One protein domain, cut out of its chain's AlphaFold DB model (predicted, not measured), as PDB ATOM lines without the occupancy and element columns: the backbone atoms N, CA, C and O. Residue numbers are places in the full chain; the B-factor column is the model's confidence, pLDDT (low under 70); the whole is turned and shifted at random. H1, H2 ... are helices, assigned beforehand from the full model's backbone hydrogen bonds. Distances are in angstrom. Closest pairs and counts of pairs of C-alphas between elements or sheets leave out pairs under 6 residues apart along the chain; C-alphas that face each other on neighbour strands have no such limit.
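What this domain is: This is residues 2 to 7 and 20 to 135 of the 135 residues of an uncharacterized protein of Escherichia coli (UniProt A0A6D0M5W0). A flat, roughly triangular arrangement of helices: the long helix H4 makes one side, H5 and H6 follow one another along a second, and H3 and H7 cross near the middle, with H3 meeting H4 near one corner as a V. The short helices H1 and H2 cover part of one flat side, and H8 packs on H7 and H6 at the other. The class is all helix, with mostly crossed packing: 122 residues are printed, with eight named helices, H1 to H8 in chain order, and no named strand. The whole is compact, with a radius of gyration of the C-alphas of 15.0 A, and spans 42 by 41 by 21 A.

How they stand to each other: H1, residues 2 to 6, touches H2, residues 21 to 26; their closest C-alphas, Leu 6 and Gly 21, are 4.4 A apart. H1 also touches H4, residues 52 to 74, through residues 70 to 74 of H4 alone, closest at the C-alphas of Val 5 and Glu 74, 5.8 A. H2 and H3, residues 28 to 43, only just touch, only at the corner, with 3 pairs of C-alphas within 8 A, Phe 25 and Leu 31 closest at 5.8 A. H3 and H4 form a helical hairpin, opposite ways at a steep tilt of 45 degrees; H3 touches H4 with residues 41 to 43 alone, and H4 touches H3 with residues 54 to 59 alone, the C-alphas of Ile 42 and Asn 58 closest at 5.2 A. H5, residues 78 to 85, touches no helix but is near H2. H6, residues 87 to 97, and H7, residues 104 to 121, form a second helical hairpin, their closest C-alphas, Leu 97 and Ile 104, 7.5 A apart. H3 and H7 touch, the same way at a steep tilt of 43 degrees, the C-alphas of Gly 33 and Lys 113 closest at 3.8 A. H8, residues 130 to 133, touches H7 through residues 114 to 119 of H7 alone, with Ser 115 and Cys 132 closest at 4.4 A between C-alphas, and touches H6, Leu 90 and Trp 133 closest at 5.8 A. H4 and H6 are apart. Each O i to N i+4 pair is within hydrogen-bond range in H1, H3, H4, H5, H6 and H7; H2 has 1 of 2, and H8 is too short for such a pair.

Where its parts are: H1 begins at C-alpha 2, (40.835, 42.093, -55.111). H3 is 21.9 A long. H4, the longest, covers 32.6 A from C-alpha 52 at (36.681, 23.633, -35.225). H6 is 15.3 A and H7 25.5 A long. H8 ends at C-alpha 133, (56.104, 45.877, -46.039).

The domain as a whole: The C-alphas farthest apart are those of Lys 53 and Pro 100, 45.6 A. Residues 8 to 19 are not printed; C-alphas 7 and 20 are 6.9 A apart across the cut. Of the links printed whole, none is long. Residues 98 to 103 are under 70 in pLDDT.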
ATOM      1  N   LEU A   2      39.698  41.205 -55.404       84.25
ATOM      2  CA  LEU A   2      40.835  42.093 -55.111       84.25
ATOM      3  C   LEU A   2      41.788  42.301 -56.307       84.25
ATOM      4  O   LEU A   2      42.270  43.407 -56.534       84.25
ATOM      5  N   ASP A   3      42.025  41.259 -57.099       83.12
ATOM      6  CA  ASP A   3      42.776  41.313 -58.357       83.12
ATOM      7  C   ASP A   3      42.155  42.290 -59.370       83.12
ATOM      8  O   ASP A   3      42.861  43.101 -59.971       83.12
ATOM      9  N   ILE A   4      40.826  42.270 -59.500       87.31
ATOM     10  CA  ILE A   4      40.060  43.185 -60.355       87.31
ATOM     11  C   ILE A   4      40.210  44.621 -59.846       87.31
ATOM     12  O   ILE A   4      40.490  45.523 -60.637       87.31
ATOM     13  N   VAL A   5      40.083  44.845 -58.535       91.06
ATOM     14  CA  VAL A   5      40.229  46.180 -57.933       91.06
ATOM     15  C   VAL A   5      41.624  46.742 -58.170       91.06
ATOM     16  O   VAL A   5      41.760  47.874 -58.638       91.06
ATOM     17  N   LEU A   6      42.663  45.947 -57.907       89.00
ATOM     18  CA  LEU A   6      44.041  46.394 -58.085       89.00
ATOM     19  C   LEU A   6      44.439  46.522 -59.562       89.00
ATOM     20  O   LEU A   6      45.334  47.308 -59.864       89.00
ATOM     21  N   SER A   7      43.755  45.857 -60.502       88.62
ATOM     22  CA  SER A   7      44.001  46.028 -61.947       88.62
ATOM     23  C   SER A   7      43.825  47.475 -62.443       88.62
ATOM     24  O   SER A   7      44.337  47.833 -63.504       88.62
ATOM     25  N   LYS A  20      52.279  47.291 -61.511       88.88
ATOM     26  CA  LYS A  20      50.856  47.103 -61.763       88.88
ATOM     27  C   LYS A  20      50.244  46.341 -60.602       88.88
ATOM     28  O   LYS A  20      50.882  45.491 -59.983       88.88
ATOM     29  N   GLY A  21      48.966  46.581 -60.332       84.44
ATOM     30  CA  GLY A  21      48.283  45.878 -59.244       84.44
ATOM     31  C   GLY A  21      48.246  44.357 -59.424       84.44
ATOM     32  O   GLY A  21      48.296  43.612 -58.448       84.44
ATOM     33  N   ILE A  22      48.241  43.892 -60.678       85.75
ATOM     34  CA  ILE A  22      48.282  42.467 -61.026       85.75
ATOM     35  C   ILE A  22      49.623  41.794 -60.676       85.75
ATOM     36  O   ILE A  22      49.661  40.577 -60.486       85.75
ATOM     37  N   ASP A  23      50.709  42.557 -60.530       88.50
ATOM     38  CA  ASP A  23      52.046  42.015 -60.249       88.50
ATOM     39  C   ASP A  23      52.093  41.341 -58.866       88.50
ATOM     40  O   ASP A  23      52.763  40.324 -58.680       88.50
ATOM     41  N   LEU A  24      51.327  41.854 -57.891       87.50
ATOM     42  CA  LEU A  24      51.292  41.292 -56.538       87.50
ATOM     43  C   LEU A  24      50.702  39.879 -56.509       87.50
ATOM     44  O   LEU A  24      51.248  39.006 -55.842       87.50
ATOM     45  N   PHE A  25      49.620  39.635 -57.251       77.12
ATOM     46  CA  PHE A  25      48.921  38.343 -57.229       77.12
ATOM     47  C   PHE A  25      49.421  37.344 -58.275       77.12
ATOM     48  O   PHE A  25      49.165  36.149 -58.147       77.12
ATOM     49  N   THR A  26      50.172  37.802 -59.277       85.31
ATOM     50  CA  THR A  26      50.884  36.916 -60.214       85.31
ATOM     51  C   THR A  26      52.248  36.471 -59.678       85.31
ATOM     52  O   THR A  26      52.793  35.456 -60.122       85.31
ATOM     53  N   SER A  27      52.781  37.168 -58.669       89.12
ATOM     54  CA  SER A  27      53.981  36.771 -57.934       89.12
ATOM     55  C   SER A  27      53.735  35.505 -57.103       89.12
ATOM     56  O   SER A  27      53.043  35.524 -56.083       89.12
ATOM     57  N   GLN A  28      54.359  34.393 -57.508       88.94
ATOM     58  CA  GLN A  28      54.272  33.110 -56.797       88.94
ATOM     59  C   GLN A  28      54.692  33.204 -55.315       88.94
ATOM     60  O   GLN A  28      53.972  32.669 -54.469       88.94
ATOM     61  N   PRO A  29      55.792  33.900 -54.946       91.31
ATOM     62  CA  PRO A  29      56.150  34.085 -53.540       91.31
ATOM     63  C   PRO A  29      55.097  34.854 -52.736       91.31
ATOM     64  O   PRO A  29      54.824  34.486 -51.595       91.31
ATOM     65  N   ALA A  30      54.483  35.880 -53.333       92.25
ATOM     66  CA  ALA A  30      53.462  36.684 -52.670       92.25
ATOM     67  C   ALA A  30      52.179  35.881 -52.440       92.25
ATOM     68  O   ALA A  30      51.677  35.839 -51.318       92.25
ATOM     69  N   LEU A  31      51.702  35.168 -53.465       91.62
ATOM     70  CA  LEU A  31      50.532  34.302 -53.345       91.62
ATOM     71  C   LEU A  31      50.750  33.207 -52.290       91.62
ATOM     72  O   LEU A  31      49.904  33.008 -51.420       91.62
ATOM     73  N   ALA A  32      51.905  32.534 -52.321       92.75
ATOM     74  CA  ALA A  32      52.245  31.511 -51.334       92.75
ATOM     75  C   ALA A  32      52.307  32.084 -49.908       92.75
ATOM     76  O   ALA A  32      51.780  31.470 -48.979       92.75
ATOM     77  N   GLY A  33      52.911  33.264 -49.739       94.12
ATOM     78  CA  GLY A  33      52.976  33.956 -48.454       94.12
ATOM     79  C   GLY A  33      51.592  34.311 -47.912       94.12
ATOM     80  O   GLY A  33      51.304  34.032 -46.749       94.12
ATOM     81  N   PHE A  34      50.711  34.845 -48.762       94.75
ATOM     82  CA  PHE A  34      49.354  35.230 -48.377       94.75
ATOM     83  C   PHE A  34      48.523  34.027 -47.924       94.75
ATOM     84  O   PHE A  34      47.969  34.030 -46.823       94.75
ATOM     85  N   ILE A  35      48.493  32.960 -48.729       94.75
ATOM     86  CA  ILE A  35      47.751  31.737 -48.393       94.75
ATOM     87  C   ILE A  35      48.311  31.086 -47.123       94.75
ATOM     88  O   ILE A  35      47.540  30.628 -46.283       94.75
ATOM     89  N   CYS A  36      49.635  31.079 -46.942       96.00
ATOM     90  CA  CYS A  36      50.257  30.542 -45.734       96.00
ATOM     91  C   CYS A  36      49.868  31.343 -44.481       96.00
ATOM     92  O   CYS A  36      49.494  30.746 -43.470       96.00
ATOM     93  N   ALA A  37      49.892  32.678 -44.552       97.12
ATOM     94  CA  ALA A  37      49.485  33.541 -43.447       97.12
ATOM     95  C   ALA A  37      48.008  33.317 -43.071       97.12
ATOM     96  O   ALA A  37      47.696  33.099 -41.899       97.12
ATOM     97  N   LEU A  38      47.112  33.266 -44.064       97.44
ATOM     98  CA  LEU A  38      45.696  32.950 -43.855       97.44
ATOM     99  C   LEU A  38      45.513  31.576 -43.212       97.44
ATOM    100  O   LEU A  38      44.819  31.459 -42.204       97.44
ATOM    101  N   ALA A  39      46.161  30.542 -43.755       97.00
ATOM    102  CA  ALA A  39      46.049  29.182 -43.246       97.00
ATOM    103  C   ALA A  39      46.483  29.098 -41.778       97.00
ATOM    104  O   ALA A  39      45.763  28.529 -40.961       97.00
ATOM    105  N   ILE A  40      47.601  29.733 -41.415       97.38
ATOM    106  CA  ILE A  40      48.087  29.748 -40.031       97.38
ATOM    107  C   ILE A  40      47.112  30.477 -39.100       97.38
ATOM    108  O   ILE A  40      46.879  30.039 -37.971       97.38
ATOM    109  N   LYS A  41      46.528  31.590 -39.548       97.38
ATOM    110  CA  LYS A  41      45.588  32.375 -38.734       97.38
ATOM    111  C   LYS A  41      44.229  31.693 -38.588       97.38
ATOM    112  O   LYS A  41      43.618  31.798 -37.524       97.38
ATOM    113  N   ILE A  42      43.774  30.962 -39.603       97.88
ATOM    114  CA  ILE A  42      42.498  30.235 -39.585       97.88
ATOM    115  C   ILE A  42      42.636  28.909 -38.834       97.88
ATOM    116  O   ILE A  42      41.886  28.667 -37.892       97.88
ATOM    117  N   TYR A  43      43.598  28.073 -39.223       96.94
ATOM    118  CA  TYR A  43      43.689  26.681 -38.780       96.94
ATOM    119  C   TYR A  43      44.646  26.466 -37.611       96.94
ATOM    120  O   TYR A  43      44.446  25.532 -36.844       96.94
ATOM    121  N   GLY A  44      45.632  27.342 -37.422       94.94
ATOM    122  CA  GLY A  44      46.711  27.150 -36.454       94.94
ATOM    123  C   GLY A  44      48.046  26.841 -37.131       94.94
ATOM    124  O   GLY A  44      48.166  26.811 -38.355       94.94
ATOM    125  N   ARG A  45      49.100  26.678 -36.327       93.19
ATOM    126  CA  ARG A  45      50.441  26.380 -36.855       93.19
ATOM    127  C   ARG A  45      50.543  24.899 -37.227       93.19
ATOM    128  O   ARG A  45      49.962  24.077 -36.526       93.19
ATOM    129  N   PRO A  46      51.342  24.531 -38.243       89.06
ATOM    130  CA  PRO A  46      51.628  23.128 -38.524       89.06
ATOM    131  C   PRO A  46      52.061  22.377 -37.257       89.06
ATOM    132  O   PRO A  46      52.971  22.817 -36.555       89.06
ATOM    133  N   GLY A  47      51.389  21.264 -36.962       90.88
ATOM    134  CA  GLY A  47      51.594  20.479 -35.738       90.88
ATOM    135  C   GLY A  47      50.676  20.853 -34.567       90.88
ATOM    136  O   GLY A  47      50.654  20.127 -33.576       90.88
ATOM    137  N   THR A  48      49.899  21.934 -34.671       89.75
ATOM    138  CA  THR A  48      48.897  22.349 -33.678       89.75
ATOM    139  C   THR A  48      47.690  22.995 -34.360       89.75
ATOM    140  O   THR A  48      47.740  24.169 -34.740       89.75
ATOM    141  N   ASP A  49      46.585  22.263 -34.451       92.69
ATOM    142  CA  ASP A  49      45.349  22.793 -35.022       92.69
ATOM    143  C   ASP A  49      44.483  23.449 -33.944       92.69
ATOM    144  O   ASP A  49      44.388  22.991 -32.802       92.69
ATOM    145  N   TYR A  50      43.813  24.535 -34.312       95.81
ATOM    146  CA  TYR A  50      42.737  25.098 -33.511       95.81
ATOM    147  C   TYR A  50      41.515  24.183 -33.542       95.81
ATOM    148  O   TYR A  50      41.255  23.500 -34.525       95.81
ATOM    149  N   GLU A  51      40.709  24.211 -32.485       96.69
ATOM    150  CA  GLU A  51      39.410  23.538 -32.489       96.69
ATOM    151  C   GLU A  51      38.475  24.107 -33.571       96.69
ATOM    152  O   GLU A  51      38.515  25.299 -33.883       96.69
ATOM    153  N   THR A  52      37.572  23.278 -34.103       96.38
ATOM    154  CA  THR A  52      36.681  23.633 -35.225       96.38
ATOM    155  C   THR A  52      35.898  24.928 -34.995       96.38
ATOM    156  O   THR A  52      35.776  25.746 -35.904       96.38
ATOM    157  N   LYS A  53      35.408  25.167 -33.770       97.75
ATOM    158  CA  LYS A  53      34.685  26.407 -33.433       97.75
ATOM    159  C   LYS A  53      35.563  27.648 -33.592       97.75
ATOM    160  O   LYS A  53      35.106  28.667 -34.107       97.75
ATOM    161  N   ARG A  54      36.825  27.562 -33.165       97.62
ATOM    162  CA  ARG A  54      37.800  28.643 -33.309       97.62
ATOM    163  C   ARG A  54      38.195  28.839 -34.768       97.62
ATOM    164  O   ARG A  54      38.268  29.986 -35.195       97.62
ATOM    165  N   GLN A  55      38.392  27.759 -35.525       97.94
ATOM    166  CA  GLN A  55      38.670  27.843 -36.962       97.94
ATOM    167  C   GLN A  55      37.552  28.585 -37.700       97.94
ATOM    168  O   GLN A  55      37.831  29.545 -38.414       97.94
ATOM    169  N   GLN A  56      36.291  28.211 -37.453       98.25
ATOM    170  CA  GLN A  56      35.130  28.863 -38.064       98.25
ATOM    171  C   GLN A  56      35.057  30.348 -37.691       98.25
ATOM    172  O   GLN A  56      34.961  31.202 -38.566       98.25
ATOM    173  N   LYS A  57      35.203  30.675 -36.399       98.38
ATOM    174  CA  LYS A  57      35.226  32.071 -35.934       98.38
ATOM    175  C   LYS A  57      36.326  32.888 -36.622       98.38
ATOM    176  O   LYS A  57      36.088  34.028 -37.015       98.38
ATOM    177  N   ASN A  58      37.527  32.325 -36.750       98.25
ATOM    178  CA  ASN A  58      38.645  32.995 -37.407       98.25
ATOM    179  C   ASN A  58      38.383  33.179 -38.905       98.25
ATOM    180  O   ASN A  58      38.638  34.263 -39.425       98.25
ATOM    181  N   PHE A  59      37.855  32.153 -39.575       98.25
ATOM    182  CA  PHE A  59      37.495  32.195 -40.991       98.25
ATOM    183  C   PHE A  59      36.465  33.289 -41.285       98.25
ATOM    184  O   PHE A  59      36.686  34.103 -42.182       98.25
ATOM    185  N   ASP A  60      35.383  33.346 -40.506       98.38
ATOM    186  CA  ASP A  60      34.310  34.326 -40.687       98.38
ATOM    187  C   ASP A  60      34.820  35.752 -40.471       98.38
ATOM    188  O   ASP A  60      34.569  36.634 -41.292       98.38
ATOM    189  N   ARG A  61      35.607  35.968 -39.408       98.12
ATOM    190  CA  ARG A  61      36.223  37.268 -39.109       98.12
ATOM    191  C   ARG A  61      37.159  37.725 -40.227       98.12
ATOM    192  O   ARG A  61      37.024  38.837 -40.722       98.12
ATOM    193  N   ILE A  62      38.096  36.867 -40.634       98.25
ATOM    194  CA  ILE A  62      39.099  37.193 -41.659       98.25
ATOM    195  C   ILE A  62      38.420  37.459 -43.000       98.25
ATOM    196  O   ILE A  62      38.734  38.443 -43.660       98.25
ATOM    197  N   THR A  63      37.459  36.619 -43.385       97.25
ATOM    198  CA  THR A  63      36.734  36.772 -44.650       97.25
ATOM    199  C   THR A  63      35.858  38.024 -44.646       97.25
ATOM    200  O   THR A  63      35.796  38.719 -45.658       97.25
ATOM    201  N   GLY A  64      35.202  38.335 -43.524       98.00
ATOM    202  CA  GLY A  64      34.427  39.564 -43.351       98.00
ATOM    203  C   GLY A  64      35.296  40.810 -43.506       98.00
ATOM    204  O   GLY A  64      35.028  41.638 -44.372       98.00
ATOM    205  N   ASN A  65      36.387  40.890 -42.743       97.81
ATOM    206  CA  ASN A  65      37.294  42.038 -42.777       97.81
ATOM    207  C   ASN A  65      37.971  42.202 -44.146       97.81
ATOM    208  O   ASN A  65      38.097  43.315 -44.651       97.81
ATOM    209  N   PHE A  66      38.352  41.096 -44.792       96.50
ATOM    210  CA  PHE A  66      38.929  41.130 -46.134       96.50
ATOM    211  C   PHE A  66      37.941  41.657 -47.183       96.50
ATOM    212  O   PHE A  66      38.328  42.446 -48.043       96.50
ATOM    213  N   LYS A  67      36.658  41.278 -47.100       96.56
ATOM    214  CA  LYS A  67      35.608  41.836 -47.967       96.56
ATOM    215  C   LYS A  67      35.426  43.333 -47.735       96.56
ATOM    216  O   LYS A  67      35.415  44.082 -48.704       96.56
ATOM    217  N   SER A  68      35.371  43.774 -46.479       96.56
ATOM    218  CA  SER A  68      35.282  45.202 -46.155       96.56
ATOM    219  C   SER A  68      36.483  45.995 -46.678       96.56
ATOM    220  O   SER A  68      36.312  47.099 -47.190       96.56
ATOM    221  N   LEU A  69      37.695  45.428 -46.630       96.19
ATOM    222  CA  LEU A  69      38.859  46.044 -47.268       96.19
ATOM    223  C   LEU A  69      38.648  46.190 -48.782       96.19
ATOM    224  O   LEU A  69      38.879  47.271 -49.319       96.19
ATOM    225  N   ILE A  70      38.197  45.136 -49.471       95.44
ATOM    226  CA  ILE A  70      37.927  45.189 -50.917       95.44
ATOM    227  C   ILE A  70      36.916  46.296 -51.240       95.44
ATOM    228  O   ILE A  70      37.197  47.108 -52.117       95.44
ATOM    229  N   GLU A  71      35.810  46.392 -50.498       96.00
ATOM    230  CA  GLU A  71      34.794  47.444 -50.671       96.00
ATOM    231  C   GLU A  71      35.398  48.853 -50.528       96.00
ATOM    232  O   GLU A  71      35.133  49.743 -51.338       96.00
ATOM    233  N   VAL A  72      36.277  49.067 -49.542       95.62
ATOM    234  CA  VAL A  72      36.986  50.347 -49.369       95.62
ATOM    235  C   VAL A  72      37.927  50.636 -50.542       95.62
ATOM    236  O   VAL A  72      38.028  51.783 -50.991       95.62
ATOM    237  N   LEU A  73      38.632  49.624 -51.050       95.38
ATOM    238  CA  LEU A  73      39.540  49.769 -52.188       95.38
ATOM    239  C   LEU A  73      38.786  49.992 -53.508       95.38
ATOM    240  O   LEU A  73      39.268  50.721 -54.374       95.38
ATOM    241  N   GLU A  74      37.585  49.439 -53.669       95.81
ATOM    242  CA  GLU A  74      36.745  49.647 -54.854       95.81
ATOM    243  C   GLU A  74      36.399  51.117 -55.086       95.81
ATOM    244  O   GLU A  74      36.359  51.561 -56.239       95.81
ATOM    245  N   LEU A  75      36.223  51.877 -54.002       95.75
ATOM    246  CA  LEU A  75      35.906  53.305 -54.026       95.75
ATOM    247  C   LEU A  75      37.110  54.194 -54.372       95.75
ATOM    248  O   LEU A  75      36.936  55.373 -54.682       95.75
ATOM    249  N   LYS A  76      38.332  53.654 -54.320       95.81
ATOM    250  CA  LYS A  76      39.559  54.410 -54.589       95.81
ATOM    251  C   LYS A  76      39.841  54.499 -56.091       95.81
ATOM    252  O   LYS A  76      39.624  53.557 -56.861       95.81
ATOM    253  N   ASN A  77      40.363  55.650 -56.509       94.62
ATOM    254  CA  ASN A  77      40.935  55.832 -57.841       94.62
ATOM    255  C   ASN A  77      42.365  55.262 -57.921       94.62
ATOM    256  O   ASN A  77      42.941  54.848 -56.918       94.62
ATOM    257  N   GLU A  78      42.955  55.254 -59.117       93.56
ATOM    258  CA  GLU A  78      44.295  54.699 -59.354       93.56
ATOM    259  C   GLU A  78      45.389  55.313 -58.459       93.56
ATOM    260  O   GLU A  78      46.209  54.576 -57.909       93.56
ATOM    261  N   ALA A  79      45.393  56.635 -58.263       92.56
ATOM    262  CA  ALA A  79      46.388  57.304 -57.425       92.56
ATOM    263  C   ALA A  79      46.231  56.916 -55.947       92.56
ATOM    264  O   ALA A  79      47.208  56.595 -55.279       92.56
ATOM    265  N   GLN A  80      44.992  56.870 -55.452       95.50
ATOM    266  CA  GLN A  80      44.679  56.446 -54.084       95.50
ATOM    267  C   GLN A  80      44.990  54.965 -53.844       95.50
ATOM    268  O   GLN A  80      45.414  54.598 -52.754       95.50
ATOM    269  N   LEU A  81      44.780  54.110 -54.847       94.88
ATOM    270  CA  LEU A  81      45.157  52.699 -54.790       94.88
ATOM    271  C   LEU A  81      46.675  52.523 -54.799       94.88
ATOM    272  O   LEU A  81      47.196  51.714 -54.042       94.88
ATOM    273  N   SER A  82      47.386  53.303 -55.612       92.94
ATOM    274  CA  SER A  82      48.853  53.293 -55.638       92.94
ATOM    275  C   SER A  82      49.429  53.738 -54.293       92.94
ATOM    276  O   SER A  82      50.322  53.079 -53.758       92.94
ATOM    277  N   GLU A  83      48.856  54.794 -53.707       94.69
ATOM    278  CA  GLU A  83      49.210  55.268 -52.367       94.69
ATOM    279  C   GLU A  83      48.852  54.246 -51.284       94.69
ATOM    280  O   GLU A  83      49.603  54.068 -50.338       94.69
ATOM    281  N   PHE A  84      47.753  53.507 -51.424       95.75
ATOM    282  CA  PHE A  84      47.438  52.422 -50.498       95.75
ATOM    283  C   PHE A  84      48.437  51.256 -50.615       95.75
ATOM    284  O   PHE A  84      48.897  50.721 -49.608       95.75
ATOM    285  N   MET A  85      48.793  50.852 -51.837       94.31
ATOM    286  CA  MET A  85      49.639  49.677 -52.075       94.31
ATOM    287  C   MET A  85      51.121  49.912 -51.779       94.31
ATOM    288  O   MET A  85      51.827  48.952 -51.464       94.31
ATOM    289  N   ARG A  86      51.603  51.158 -51.881       94.75
ATOM    290  CA  ARG A  86      52.990  51.557 -51.566       94.75
ATOM    291  C   ARG A  86      54.042  50.658 -52.236       94.75
ATOM    292  O   ARG A  86      54.995  50.198 -51.604       94.75
ATOM    293  N   PHE A  87      53.884  50.387 -53.539       93.06
ATOM    294  CA  PHE A  87      54.792  49.491 -54.272       93.06
ATOM    295  C   PHE A  87      56.250  49.968 -54.292       93.06
ATOM    296  O   PHE A  87      57.156  49.147 -54.396       93.06
ATOM    297  N   GLU A  88      56.515  51.266 -54.144       91.88
ATOM    298  CA  GLU A  88      57.882  51.786 -54.007       91.88
ATOM    299  C   GLU A  88      58.592  51.232 -52.761       91.88
ATOM    300  O   GLU A  88      59.729  50.759 -52.856       91.88
ATOM    301  N   THR A  89      57.904  51.200 -51.613       94.50
ATOM    302  CA  THR A  89      58.416  50.585 -50.380       94.50
ATOM    303  C   THR A  89      58.659  49.096 -50.590       94.50
ATOM    304  O   THR A  89      59.752  48.610 -50.296       94.50
ATOM    305  N   LEU A  90      57.684  48.384 -51.168       93.88
ATOM    306  CA  LEU A  90      57.802  46.950 -51.441       93.88
ATOM    307  C   LEU A  90      59.023  46.632 -52.317       93.88
ATOM    308  O   LEU A  90      59.826  45.767 -51.973       93.88
ATOM    309  N   ASN A  91      59.198  47.348 -53.431       92.25
ATOM    310  CA  ASN A  91      60.339  47.145 -54.325       92.25
ATOM    311  C   ASN A  91      61.674  47.461 -53.638       92.25
ATOM    312  O   ASN A  91      62.653  46.754 -53.866       92.25
ATOM    313  N   THR A  92      61.715  48.491 -52.788       91.81
ATOM    314  CA  THR A  92      62.924  48.864 -52.038       91.81
ATOM    315  C   THR A  92      63.346  47.753 -51.078       91.81
ATOM    316  O   THR A  92      64.518  47.373 -51.051       91.81
ATOM    317  N   VAL A  93      62.396  47.191 -50.324       91.25
ATOM    318  CA  VAL A  93      62.663  46.094 -49.380       91.25
ATOM    319  C   VAL A  93      63.076  44.824 -50.121       91.25
ATOM    320  O   VAL A  93      64.076  44.202 -49.783       91.25
ATOM    321  N   LEU A  94      62.381  44.455 -51.197       89.06
ATOM    322  CA  LEU A  94      62.764  43.277 -51.982       89.06
ATOM    323  C   LEU A  94      64.134  43.439 -52.658       89.06
ATOM    324  O   LEU A  94      64.890  42.471 -52.771       89.06
ATOM    325  N   GLY A  95      64.487  44.661 -53.064       87.12
ATOM    326  CA  GLY A  95      65.815  44.983 -53.578       87.12
ATOM    327  C   GLY A  95      66.927  44.731 -52.557       87.12
ATOM    328  O   GLY A  95      67.993  44.252 -52.938       87.12
ATOM    329  N   SER A  96      66.684  44.973 -51.263       84.88
ATOM    330  CA  SER A  96      67.673  44.716 -50.203       84.88
ATOM    331  C   SER A  96      67.778  43.238 -49.809       84.88
ATOM    332  O   SER A  96      68.843  42.791 -49.385       84.88
ATOM    333  N   LEU A  97      66.710  42.457 -50.006       78.75
ATOM    334  CA  LEU A  97      66.696  41.005 -49.778       78.75
ATOM    335  C   LEU A  97      67.416  40.211 -50.887       78.75
ATOM    336  O   LEU A  97      67.752  39.036 -50.711       78.75
ATOM    337  N   SER A  98      67.682  40.850 -52.028       64.75
ATOM    338  CA  SER A  98      68.269  40.238 -53.221       64.75
ATOM    339  C   SER A  98      69.804  40.188 -53.147       64.75
ATOM    340  O   SER A  98      70.492  40.948 -53.823       64.75
ATOM    341  N   SER A  99      70.370  39.285 -52.334       61.75
ATOM    342  CA  SER A  99      71.817  38.994 -52.347       61.75
ATOM    343  C   SER A  99      72.132  37.762 -53.215       61.75
ATOM    344  O   SER A  99      71.467  36.730 -53.048       61.75
ATOM    345  N   PRO A 100      73.151  37.815 -54.103       54.19
ATOM    346  CA  PRO A 100      73.417  36.807 -55.141       54.19
ATOM    347  C   PRO A 100      73.689  35.376 -54.642       54.19
ATOM    348  O   PRO A 100      73.633  34.443 -55.435       54.19
ATOM    349  N   ASN A 101      73.930  35.179 -53.342       56.59
ATOM    350  CA  ASN A 101      74.253  33.873 -52.751       56.59
ATOM    351  C   ASN A 101      73.105  33.244 -51.944       56.59
ATOM    352  O   ASN A 101      73.333  32.307 -51.178       56.59
ATOM    353  N   THR A 102      71.877  33.749 -52.076       59.91
ATOM    354  CA  THR A 102      70.791  33.394 -51.155       59.91
ATOM    355  C   THR A 102      69.648  32.675 -51.856       59.91
ATOM    356  O   THR A 102      69.378  32.902 -53.033       59.91
ATOM    357  N   LYS A 103      68.946  31.799 -51.126       68.62
ATOM    358  CA  LYS A 103      67.706  31.152 -51.579       68.62
ATOM    359  C   LYS A 103      66.580  32.191 -51.656       68.62
ATOM    360  O   LYS A 103      65.684  32.205 -50.817       68.62
ATOM    361  N   ILE A 104      66.656  33.074 -52.651       72.75
ATOM    362  CA  ILE A 104      65.788  34.250 -52.825       72.75
ATOM    363  C   ILE A 104      64.306  33.855 -52.733       72.75
ATOM    364  O   ILE A 104      63.543  34.505 -52.029       72.75
ATOM    365  N   GLY A 105      63.912  32.720 -53.322       74.94
ATOM    366  CA  GLY A 105      62.533  32.230 -53.239       74.94
ATOM    367  C   GLY A 105      62.061  31.835 -51.831       74.94
ATOM    368  O   GLY A 105      60.893  32.035 -51.512       74.94
ATOM    369  N   ASP A 106      62.928  31.293 -50.968       79.56
ATOM    370  CA  ASP A 106      62.561  30.960 -49.579       79.56
ATOM    371  C   ASP A 106      62.424  32.223 -48.727       79.56
ATOM    372  O   ASP A 106      61.476  32.353 -47.952       79.56
ATOM    373  N   ILE A 107      63.344  33.171 -48.920       87.00
ATOM    374  CA  ILE A 107      63.341  34.455 -48.217       87.00
ATOM    375  C   ILE A 107      62.102  35.256 -48.579       87.00
ATOM    376  O   ILE A 107      61.383  35.692 -47.688       87.00
ATOM    377  N   GLU A 108      61.809  35.401 -49.870       88.81
ATOM    378  CA  GLU A 108      60.640  36.151 -50.323       88.81
ATOM    379  C   GLU A 108      59.340  35.519 -49.843       88.81
ATOM    380  O   GLU A 108      58.442  36.231 -49.402       88.81
ATOM    381  N   ARG A 109      59.241  34.183 -49.867       88.00
ATOM    382  CA  ARG A 109      58.071  33.486 -49.321       88.00
ATOM    383  C   ARG A 109      57.883  33.771 -47.835       88.00
ATOM    384  O   ARG A 109      56.750  34.014 -47.424       88.00
ATOM    385  N   SER A 110      58.958  33.760 -47.038       92.00
ATOM    386  CA  SER A 110      58.843  34.126 -45.622       92.00
ATOM    387  C   SER A 110      58.477  35.594 -45.454       92.00
ATOM    388  O   SER A 110      57.546  35.874 -44.713       92.00
ATOM    389  N   TYR A 111      59.136  36.495 -46.181       94.69
ATOM    390  CA  TYR A 111      58.865  37.929 -46.135       94.69
ATOM    391  C   TYR A 111      57.391  38.228 -46.423       94.69
ATOM    392  O   TYR A 111      56.713  38.818 -45.592       94.69
ATOM    393  N   PHE A 112      56.845  37.729 -47.537       95.56
ATOM    394  CA  PHE A 112      55.434  37.943 -47.854       95.56
ATOM    395  C   PHE A 112      54.510  37.331 -46.797       95.56
ATOM    396  O   PHE A 112      53.524  37.956 -46.416       95.56
ATOM    397  N   LYS A 113      54.825  36.136 -46.284       96.12
ATOM    398  CA  LYS A 113      54.066  35.521 -45.185       96.12
ATOM    399  C   LYS A 113      54.063  36.412 -43.937       96.12
ATOM    400  O   LYS A 113      53.017  36.552 -43.309       96.12
ATOM    401  N   ASP A 114      55.197  37.005 -43.575       96.94
ATOM    402  CA  ASP A 114      55.329  37.885 -42.410       96.94
ATOM    403  C   ASP A 114      54.570  39.210 -42.638       96.94
ATOM    404  O   ASP A 114      53.732  39.587 -41.818       96.94
ATOM    405  N   SER A 115      54.705  39.826 -43.816       97.44
ATOM    406  CA  SER A 115      53.945  41.021 -44.209       97.44
ATOM    407  C   SER A 115      52.428  40.809 -44.192       97.44
ATOM    408  O   SER A 115      51.681  41.627 -43.656       97.44
ATOM    409  N   PHE A 116      51.935  39.704 -44.754       97.44
ATOM    410  CA  PHE A 116      50.503  39.390 -44.728       97.44
ATOM    411  C   PHE A 116      50.020  38.932 -43.350       97.44
ATOM    412  O   PHE A 116      48.839  39.073 -43.043       97.44
ATOM    413  N   THR A 117      50.912  38.425 -42.497       98.12
ATOM    414  CA  THR A 117      50.590  38.163 -41.090       98.12
ATOM    415  C   THR A 117      50.254  39.465 -40.371       98.12
ATOM    416  O   THR A 117      49.225  39.504 -39.702       98.12
ATOM    417  N   VAL A 118      51.041  40.528 -40.587       98.19
ATOM    418  CA  VAL A 118      50.738  41.872 -40.064       98.19
ATOM    419  C   VAL A 118      49.390  42.368 -40.583       98.19
ATOM    420  O   VAL A 118      48.553  42.768 -39.786       98.19
ATOM    421  N   LEU A 119      49.118  42.245 -41.887       97.81
ATOM    422  CA  LEU A 119      47.822  42.641 -42.459       97.81
ATOM    423  C   LEU A 119      46.625  41.959 -41.768       97.81
ATOM    424  O   LEU A 119      45.604  42.597 -41.520       97.81
ATOM    425  N   ILE A 120      46.742  40.659 -41.473       98.00
ATOM    426  CA  ILE A 120      45.682  39.889 -40.807       98.00
ATOM    427  C   ILE A 120      45.586  40.238 -39.313       98.00
ATOM    428  O   ILE A 120      44.491  40.196 -38.751       98.00
ATOM    429  N   ASP A 121      46.710  40.550 -38.663       97.69
ATOM    430  CA  ASP A 121      46.757  40.941 -37.248       97.69
ATOM    431  C   ASP A 121      46.183  42.339 -37.006       97.69
ATOM    432  O   ASP A 121      45.488  42.540 -36.014       97.69
ATOM    433  N   GLU A 122      46.360  43.251 -37.963       97.75
ATOM    434  CA  GLU A 122      45.698  44.560 -38.007       97.75
ATOM    435  C   GLU A 122      44.244  44.479 -38.506       97.75
ATOM    436  O   GLU A 122      43.604  45.493 -38.774       97.75
ATOM    437  N   ASP A 123      43.699  43.270 -38.673       97.25
ATOM    438  CA  ASP A 123      42.320  43.049 -39.103       97.25
ATOM    439  C   ASP A 123      41.958  43.724 -40.431       97.25
ATOM    440  O   ASP A 123      40.807  44.094 -40.658       97.25
ATOM    441  N   PHE A 124      42.932  43.834 -41.341       97.12
ATOM    442  CA  PHE A 124      42.801  44.539 -42.619       97.12
ATOM    443  C   PHE A 124      42.420  46.027 -42.472       97.12
ATOM    444  O   PHE A 124      42.036  46.663 -43.452       97.12
ATOM    445  N   ASN A 125      42.553  46.591 -41.268       96.62
ATOM    446  CA  ASN A 125      42.258  47.980 -40.949       96.62
ATOM    447  C   ASN A 125      43.555  48.797 -40.895       96.62
ATOM    448  O   ASN A 125      44.063  49.130 -39.827       96.62
ATOM    449  N   ILE A 126      44.098  49.095 -42.072       96.19
ATOM    450  CA  ILE A 126      45.350  49.838 -42.239       96.19
ATOM    451  C   ILE A 126      45.150  51.003 -43.208       96.19
ATOM    452  O   ILE A 126      44.379  50.902 -44.165       96.19
ATOM    453  N   ASP A 127      45.889  52.092 -43.002       95.81
ATOM    454  CA  ASP A 127      45.841  53.249 -43.903       95.81
ATOM    455  C   ASP A 127      46.491  52.946 -45.260       95.81
ATOM    456  O   ASP A 127      46.018  53.397 -46.307       95.81
ATOM    457  N   ASN A 128      47.587  52.181 -45.242       96.56
ATOM    458  CA  ASN A 128      48.313  51.703 -46.414       96.56
ATOM    459  C   ASN A 128      49.219  50.512 -46.046       96.56
ATOM    460  O   ASN A 128      49.443  50.215 -44.873       96.56
ATOM    461  N   MET A 129      49.778  49.849 -47.057       96.62
ATOM    462  CA  MET A 129      50.576  48.632 -46.907       96.62
ATOM    463  C   MET A 129      52.007  48.843 -46.370       96.62
ATOM    464  O   MET A 129      52.710  47.851 -46.188       96.62
ATOM    465  N   ASP A 130      52.464  50.070 -46.070       96.44
ATOM    466  CA  ASP A 130      53.817  50.282 -45.513       96.44
ATOM    467  C   ASP A 130      54.014  49.535 -44.188       96.44
ATOM    468  O   ASP A 130      55.104  49.019 -43.944       96.44
ATOM    469  N   VAL A 131      52.968  49.438 -43.357       95.94
ATOM    470  CA  VAL A 131      53.011  48.672 -42.099       95.94
ATOM    471  C   VAL A 131      53.285  47.187 -42.350       95.94
ATOM    472  O   VAL A 131      54.023  46.555 -41.603       95.94
ATOM    473  N   CYS A 132      52.772  46.646 -43.456       97.12
ATOM    474  CA  CYS A 132      52.982  45.259 -43.858       97.12
ATOM    475  C   CYS A 132      54.372  45.061 -44.478       97.12
ATOM    476  O   CYS A 132      55.055  44.082 -44.190       97.12
ATOM    477  N   TRP A 133      54.815  45.982 -45.338       96.12
ATOM    478  CA  TRP A 133      56.104  45.877 -46.039       96.12
ATOM    479  C   TRP A 133      57.323  46.083 -45.139       96.12
ATOM    480  O   TRP A 133      58.441  45.762 -45.532       96.12
ATOM    481  N   ARG A 134      57.121  46.617 -43.935       93.19
ATOM    482  CA  ARG A 134      58.174  46.847 -42.936       93.19
ATOM    483  C   ARG A 134      58.133  45.846 -41.773       93.19
ATOM    484  O   ARG A 134      58.773  46.111 -40.758       93.19
ATOM    485  N   ALA A 135      57.362  44.765 -41.925       85.69
ATOM    486  CA  ALA A 135      57.235  43.671 -40.962       85.69
ATOM    487  C   ALA A 135      58.569  42.967 -40.661       85.69
ATOM    488  O   ALA A 135      59.430  42.899 -41.571       85.69
TER     489      ALA A 135